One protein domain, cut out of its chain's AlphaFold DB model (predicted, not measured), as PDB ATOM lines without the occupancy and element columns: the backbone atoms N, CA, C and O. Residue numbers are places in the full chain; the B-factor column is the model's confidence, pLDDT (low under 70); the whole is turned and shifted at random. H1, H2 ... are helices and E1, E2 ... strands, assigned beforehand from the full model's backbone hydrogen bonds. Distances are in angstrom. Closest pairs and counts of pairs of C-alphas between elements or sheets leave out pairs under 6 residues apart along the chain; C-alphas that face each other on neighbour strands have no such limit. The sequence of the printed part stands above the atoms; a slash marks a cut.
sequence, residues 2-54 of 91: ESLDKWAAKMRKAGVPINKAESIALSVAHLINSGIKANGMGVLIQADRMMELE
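Overview. This is residues 2 to 54 of the 91 residues of a protein of Venturia nashicola (UniProt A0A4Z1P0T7). A small two-stranded hairpin, E1 and E2, packs loosely by one face on the longest helix, H2; the short helix H3 lies at the turn where the chain folds back from H2 into E1, and H1 is set off by itself at the opposite end of a rod-like outline. The printed part has 53 residues, with three named helices and two named strands in the order H1, H2, H3, E1, E2. The sheet's order is E1, E2, antiparallel, and the class is mixed, helices and strands. The whole is loose, with a radius of gyration of the C-alphas of 13.4 A and spans of 41 by 19 by 12 A.

Along the chain. E1, residues 42 to 46, measures 13.2 A from first to last C-alpha, and E2, residues 49 to 53, measures 12.6 A, ending with C-alpha 53 at (110.686, 170.194, 175.488). H2, residues 21 to 33, is 18.3 A long. H3 is residues 35 to 38, 5.8 A. H1, residues 4 to 13, is 14.2 A long and begins with C-alpha 4 at (101.483, 161.678, 150.874).

Arrangement. E1 and E2 form a hairpin, their directions at 151 degrees, with N 44 and O 51 at 2.8 A and N 49 and O 46 at 3.0 A within hydrogen-bond range. The closest C-alphas of H2 and E1 are those of Ile 24 and Ile 45, 7.4 A apart. For H2 and E2 they are those of Ser 27 and Met 50, 7.3 A apart. H2 and H3 are close but not clearly touching, the closest C-alphas being those of Leu 31 and Ala 38, 5.6 A apart. H1 is apart from H2, H3, E1 and E2. In H1 and H2 every O i to N i+4 pair is within hydrogen-bond range; H3 is too short for such a pair.

Size, cuts and confidence. The two C-alphas farthest apart are those of Glu 2 and Ile 36, 41.1 A. The printed part has no cut and no long link. Residues 32 to 37, of which 35 to 37 belong to H3, stand free. The mean pLDDT of the printed part is 87.4; residue 54 is under 70.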
ATOM      1  N   GLU A   2     101.835 156.648 145.329       89.56
ATOM      2  CA  GLU A   2     100.733 157.038 146.227       89.56
ATOM      3  C   GLU A   2     100.933 158.492 146.702       89.56
ATOM      4  O   GLU A   2     102.074 158.941 146.808       89.56
ATOM      5  N   SER A   3      99.853 159.243 146.958       94.25
ATOM      6  CA  SER A   3      99.970 160.598 147.514       94.25
ATOM      7  C   SER A   3     100.340 160.558 149.000       94.25
ATOM      8  O   SER A   3      99.953 159.637 149.722       94.25
ATOM      9  N   LEU A   4     101.051 161.586 149.474       90.62
ATOM     10  CA  LEU A   4     101.483 161.678 150.874       90.62
ATOM     11  C   LEU A   4     100.300 161.645 151.854       90.62
ATOM     12  O   LEU A   4     100.390 160.989 152.889       90.62
ATOM     13  N   ASP A   5      99.164 162.252 151.499       89.31
ATOM     14  CA  ASP A   5      97.959 162.238 152.337       89.31
ATOM     15  C   ASP A   5      97.346 160.844 152.477       89.31
ATOM     16  O   ASP A   5      96.936 160.446 153.570       89.31
ATOM     17  N   LYS A   6      97.305 160.076 151.379       92.88
ATOM     18  CA  LYS A   6      96.792 158.699 151.394       92.88
ATOM     19  C   LYS A   6      97.692 157.796 152.228       92.88
ATOM     20  O   LYS A   6      97.197 157.053 153.079       92.88
ATOM     21  N   TRP A   7      99.005 157.944 152.070       92.69
ATOM     22  CA  TRP A   7      99.984 157.239 152.886       92.69
ATOM     23  C   TRP A   7      99.852 157.598 154.374       92.69
ATOM     24  O   TRP A   7      99.765 156.708 155.224       92.69
ATOM     25  N   ALA A   8      99.743 158.888 154.703       89.38
ATOM     26  CA  ALA A   8      99.577 159.352 156.076       89.38
ATOM     27  C   ALA A   8      98.282 158.813 156.705       89.38
ATOM     28  O   ALA A   8      98.295 158.355 157.849       89.38
ATOM     29  N   ALA A   9      97.172 158.796 155.961       90.25
ATOM     30  CA  ALA A   9      95.908 158.220 156.418       90.25
ATOM     31  C   ALA A   9      96.028 156.714 156.706       90.25
ATOM     32  O   ALA A   9      95.549 156.240 157.741       90.25
ATOM     33  N   LYS A  10      96.719 155.966 155.836       93.06
ATOM     34  CA  LYS A  10      97.004 154.539 156.038       93.06
ATOM     35  C   LYS A  10      97.827 154.298 157.307       93.06
ATOM     36  O   LYS A  10      97.493 153.408 158.084       93.06
ATOM     37  N   MET A  11      98.856 155.108 157.545       90.94
ATOM     38  CA  MET A  11      99.710 154.995 158.731       90.94
ATOM     39  C   MET A  11      98.959 155.325 160.024       90.94
ATOM     40  O   MET A  11      99.063 154.577 160.994       90.94
ATOM     41  N   ARG A  12      98.111 156.363 160.021       87.88
ATOM     42  CA  ARG A  12      97.235 156.669 161.167       87.88
ATOM     43  C   ARG A  12      96.276 155.521 161.476       87.88
ATOM     44  O   ARG A  12      96.105 155.174 162.641       87.88
ATOM     45  N   LYS A  13      95.697 154.882 160.449       89.44
ATOM     46  CA  LYS A  13      94.840 153.693 160.621       89.44
ATOM     47  C   LYS A  13      95.594 152.512 161.246       89.44
ATOM     48  O   LYS A  13      94.990 151.729 161.968       89.44
ATOM     49  N   ALA A  14      96.899 152.404 160.998       90.12
ATOM     50  CA  ALA A  14      97.778 151.410 161.612       90.12
ATOM     51  C   ALA A  14      98.265 151.799 163.027       90.12
ATOM     52  O   ALA A  14      99.090 151.092 163.597       90.12
ATOM     53  N   GLY A  15      97.782 152.911 163.595       83.12
ATOM     54  CA  GLY A  15      98.164 153.382 164.929       83.12
ATOM     55  C   GLY A  15      99.448 154.213 164.969       83.12
ATOM     56  O   GLY A  15      99.897 154.582 166.052       83.12
ATOM     57  N   VAL A  16     100.039 154.549 163.818       88.69
ATOM     58  CA  VAL A  16     101.238 155.394 163.761       88.69
ATOM     59  C   VAL A  16     100.834 156.865 163.943       88.69
ATOM     60  O   VAL A  16     100.001 157.368 163.180       88.69
ATOM     61  N   PRO A  17     101.418 157.598 164.910       83.50
ATOM     62  CA  PRO A  17     101.017 158.963 165.243       83.50
ATOM     63  C   PRO A  17     101.588 160.001 164.257       83.50
ATOM     64  O   PRO A  17     102.429 160.826 164.611       83.50
ATOM     65  N   ILE A  18     101.127 159.968 163.003       91.06
ATOM     66  CA  ILE A  18     101.537 160.912 161.955       91.06
ATOM     67  C   ILE A  18     100.847 162.265 162.150       91.06
ATOM     68  O   ILE A  18      99.622 162.371 162.023       91.06
ATOM     69  N   ASN A  19     101.647 163.305 162.380       92.00
ATOM     70  CA  ASN A  19     101.183 164.688 162.462       92.00
ATOM     71  C   ASN A  19     100.623 165.184 161.120       92.00
ATOM     72  O   ASN A  19     100.987 164.700 160.046       92.00
ATOM     73  N   LYS A  20      99.730 166.164 161.176       92.19
ATOM     74  CA  LYS A  20      99.303 166.967 160.029       92.19
ATOM     75  C   LYS A  20     100.327 168.063 159.749       92.19
ATOM     76  O   LYS A  20     100.970 168.567 160.672       92.19
ATOM     77  N   ALA A  21     100.450 168.460 158.485       92.12
ATOM     78  CA  ALA A  21     101.345 169.547 158.095       92.12
ATOM     79  C   ALA A  21     100.946 170.866 158.780       92.12
ATOM     80  O   ALA A  21     101.801 171.619 159.244       92.12
ATOM     81  N   GLU A  22      99.644 171.096 158.927       94.44
ATOM     82  CA  GLU A  22      99.059 172.263 159.578       94.44
ATOM     83  C   GLU A  22      99.456 172.348 161.054       94.44
ATOM     84  O   GLU A  22      99.805 173.422 161.534       94.44
ATOM     85  N   SER A  23      99.474 171.219 161.769       94.19
ATOM     86  CA  SER A  23      99.879 171.165 163.180       94.19
ATOM     87  C   SER A  23     101.351 171.532 163.362       94.19
ATOM     88  O   SER A  23     101.708 172.245 164.302       94.19
ATOM     89  N   ILE A  24     102.210 171.083 162.439       94.25
ATOM     90  CA  ILE A  24     103.626 171.469 162.414       94.25
ATOM     91  C   ILE A  24     103.753 172.971 162.152       94.25
ATOM     92  O   ILE A  24     104.422 173.670 162.912       94.25
ATOM     93  N   ALA A  25     103.068 173.482 161.126       95.62
ATOM     94  CA  ALA A  25     103.108 174.896 160.764       95.62
ATOM     95  C   ALA A  25     102.623 175.804 161.907       95.62
ATOM     96  O   ALA A  25     103.282 176.793 162.228       95.62
ATOM     97  N   LEU A  26     101.523 175.444 162.574       95.69
ATOM     98  CA  LEU A  26     100.993 176.173 163.730       95.69
ATOM     99  C   LEU A  26     101.964 176.166 164.914       95.69
ATOM    100  O   LEU A  26     102.133 177.193 165.566       95.69
ATOM    101  N   SER A  27     102.638 175.045 165.167       92.12
ATOM    102  CA  SER A  27     103.633 174.951 166.243       92.12
ATOM    103  C   SER A  27     104.842 175.851 165.974       92.12
ATOM    104  O   SER A  27     105.328 176.532 166.875       92.12
ATOM    105  N   VAL A  28     105.297 175.924 164.717       92.06
ATOM    106  CA  VAL A  28     106.358 176.854 164.302       92.06
ATOM    107  C   VAL A  28     105.893 178.305 164.442       92.06
ATOM    108  O   VAL A  28     106.600 179.121 165.034       92.06
ATOM    109  N   ALA A  29     104.689 178.628 163.962       93.94
ATOM    110  CA  ALA A  29     104.113 179.965 164.093       93.94
ATOM    111  C   ALA A  29     103.977 180.390 165.567       93.94
ATOM    112  O   ALA A  29     104.270 181.535 165.909       93.94
ATOM    113  N   HIS A  30     103.608 179.464 166.456       91.06
ATOM    114  CA  HIS A  30     103.531 179.703 167.895       91.06
ATOM    115  C   HIS A  30     104.892 180.068 168.507       91.06
ATOM    116  O   HIS A  30     104.986 181.027 169.281       91.06
ATOM    117  N   LEU A  31     105.955 179.340 168.148       87.81
ATOM    118  CA  LEU A  31     107.316 179.636 168.608       87.81
ATOM    119  C   LEU A  31     107.797 181.004 168.110       87.81
ATOM    120  O   LEU A  31     108.358 181.772 168.889       87.81
ATOM    121  N   ILE A  32     107.520 181.342 166.846       87.56
ATOM    122  CA  ILE A  32     107.834 182.664 166.283       87.56
ATOM    123  C   ILE A  32     107.088 183.764 167.048       87.56
ATOM    124  O   ILE A  32     107.702 184.740 167.479       87.56
ATOM    125  N   ASN A  33     105.783 183.589 167.276       90.31
ATOM    126  CA  ASN A  33     104.945 184.557 167.987       90.31
ATOM    127  C   ASN A  33     105.379 184.756 169.451       90.31
ATOM    128  O   ASN A  33     105.235 185.838 170.015       90.31
ATOM    129  N   SER A  34     105.963 183.728 170.065       87.38
ATOM    130  CA  SER A  34     106.506 183.787 171.426       87.38
ATOM    131  C   SER A  34     107.812 184.593 171.532       87.38
ATOM    132  O   SER A  34     108.252 184.923 172.643       87.38
ATOM    133  N   GLY A  35     108.430 184.946 170.399       83.31
ATOM    134  CA  GLY A  35     109.595 185.819 170.317       83.31
ATOM    135  C   GLY A  35     110.733 185.365 171.232       83.31
ATOM    136  O   GLY A  35     111.096 184.190 171.287       83.31
ATOM    137  N   ILE A  36     111.286 186.299 172.012       79.94
ATOM    138  CA  ILE A  36     112.430 186.025 172.897       79.94
ATOM    139  C   ILE A  36     112.127 184.924 173.928       79.94
ATOM    140  O   ILE A  36     113.045 184.208 174.323       79.94
ATOM    141  N   LYS A  37     110.867 184.740 174.353       77.94
ATOM    142  CA  LYS A  37     110.504 183.733 175.369       77.94
ATOM    143  C   LYS A  37     110.654 182.295 174.866       77.94
ATOM    144  O   LYS A  37     110.897 181.407 175.681       77.94
ATOM    145  N   ALA A  38     110.544 182.085 173.555       78.56
ATOM    146  CA  ALA A  38     110.739 180.790 172.906       78.56
ATOM    147  C   ALA A  38     112.193 180.541 172.474       78.56
ATOM    148  O   ALA A  38     112.497 179.495 171.902       78.56
ATOM    149  N   ASN A  39     113.126 181.461 172.753       74.31
ATOM    150  CA  ASN A  39     114.535 181.221 172.460       74.31
ATOM    151  C   ASN A  39     114.999 179.923 173.122       74.31
ATOM    152  O   ASN A  39     114.926 179.804 174.336       74.31
ATOM    153  N   GLY A  40     115.483 178.972 172.312       71.69
ATOM    154  CA  GLY A  40     115.999 177.673 172.768       71.69
ATOM    155  C   GLY A  40     114.951 176.775 173.432       71.69
ATOM    156  O   GLY A  40     115.322 175.839 174.136       71.69
ATOM    157  N   MET A  41     113.668 177.065 173.214       80.56
ATOM    158  CA  MET A  41     112.566 176.150 173.478       80.56
ATOM    159  C   MET A  41     112.459 175.168 172.309       80.56
ATOM    160  O   MET A  41     112.464 175.577 171.148       80.56
ATOM    161  N   GLY A  42     112.389 173.878 172.623       82.94
ATOM    162  CA  GLY A  42     112.020 172.837 171.670       82.94
ATOM    163  C   GLY A  42     110.577 172.417 171.910       82.94
ATOM    164  O   GLY A  42     110.048 172.607 173.002       82.94
ATOM    165  N   VAL A  43     109.925 171.841 170.906       86.94
ATOM    166  CA  VAL A  43     108.568 171.303 171.059       86.94
ATOM    167  C   VAL A  43     108.522 169.925 170.428       86.94
ATOM    168  O   VAL A  43     108.983 169.729 169.303       86.94
ATOM    169  N   LEU A  44     108.003 168.956 171.173       87.38
ATOM    170  CA  LEU A  44     107.680 167.638 170.660       87.38
ATOM    171  C   LEU A  44     106.253 167.684 170.129       87.38
ATOM    172  O   LEU A  44     105.341 168.107 170.839       87.38
ATOM    173  N   ILE A  45     106.066 167.241 168.888       90.12
ATOM    174  CA  ILE A  45     104.745 167.163 168.270       90.12
ATOM    175  C   ILE A  45     104.475 165.706 167.918       90.12
ATOM    176  O   ILE A  45     105.199 165.119 167.113       90.12
ATOM    177  N   GLN A  46     103.434 165.125 168.507       86.25
ATOM    178  CA  GLN A  46     103.038 163.744 168.251       86.25
ATOM    179  C   GLN A  46     101.517 163.619 168.226       86.25
ATOM    180  O   GLN A  46     100.838 164.059 169.152       86.25
ATOM    181  N   ALA A  47     100.985 162.999 167.168       86.75
ATOM    182  CA  ALA A  47      99.544 162.909 166.919       86.75
ATOM    183  C   ALA A  47      98.834 164.272 167.049       86.75
ATOM    184  O   ALA A  47      97.797 164.377 167.703       86.75
ATOM    185  N   ASP A  48      99.427 165.317 166.463       89.88
ATOM    186  CA  ASP A  48      98.935 166.703 166.502       89.88
ATOM    187  C   ASP A  48      98.897 167.345 167.901       89.88
ATOM    188  O   ASP A  48      98.356 168.437 168.072       89.88
ATOM    189  N   ARG A  49      99.490 166.702 168.914       87.19
ATOM    190  CA  ARG A  49      99.646 167.267 170.258       87.19
ATOM    191  C   ARG A  49     101.041 167.827 170.427       87.19
ATOM    192  O   ARG A  49     102.016 167.171 170.072       87.19
ATOM    193  N   MET A  50     101.114 169.018 171.001       87.81
ATOM    194  CA  MET A  50     102.349 169.744 171.260       87.81
ATOM    195  C   MET A  50     102.706 169.633 172.742       87.81
ATOM    196  O   MET A  50     101.862 169.872 173.605       87.81
ATOM    197  N   MET A  51     103.956 169.291 173.031       82.19
ATOM    198  CA  MET A  51     104.524 169.322 174.372       82.19
ATOM    199  C   MET A  51     105.831 170.101 174.329       82.19
ATOM    200  O   MET A  51     106.682 169.843 173.481       82.19
ATOM    201  N   GLU A  52     105.992 171.066 175.227       78.75
ATOM    202  CA  GLU A  52     107.257 171.780 175.352       78.75
ATOM    203  C   GLU A  52     108.348 170.804 175.795       78.75
ATOM    204  O   GLU A  52     108.224 170.110 176.805       78.75
ATOM    205  N   LEU A  53     109.429 170.752 175.026       73.56
ATOM    206  CA  LEU A  53     110.686 170.194 175.488       73.56
ATOM    207  C   LEU A  53     111.409 171.321 176.217       73.56
ATOM    208  O   LEU A  53     111.494 172.442 175.705       73.56
ATOM    209  N   GLU A  54     111.894 171.035 177.426       67.00
ATOM    210  CA  GLU A  54     112.508 172.049 178.279       67.00
ATOM    211  C   GLU A  54     113.552 172.899 177.537       67.00
ATOM    212  O   GLU A  54     114.223 172.456 176.602       67.00
TER     213      GLU A  54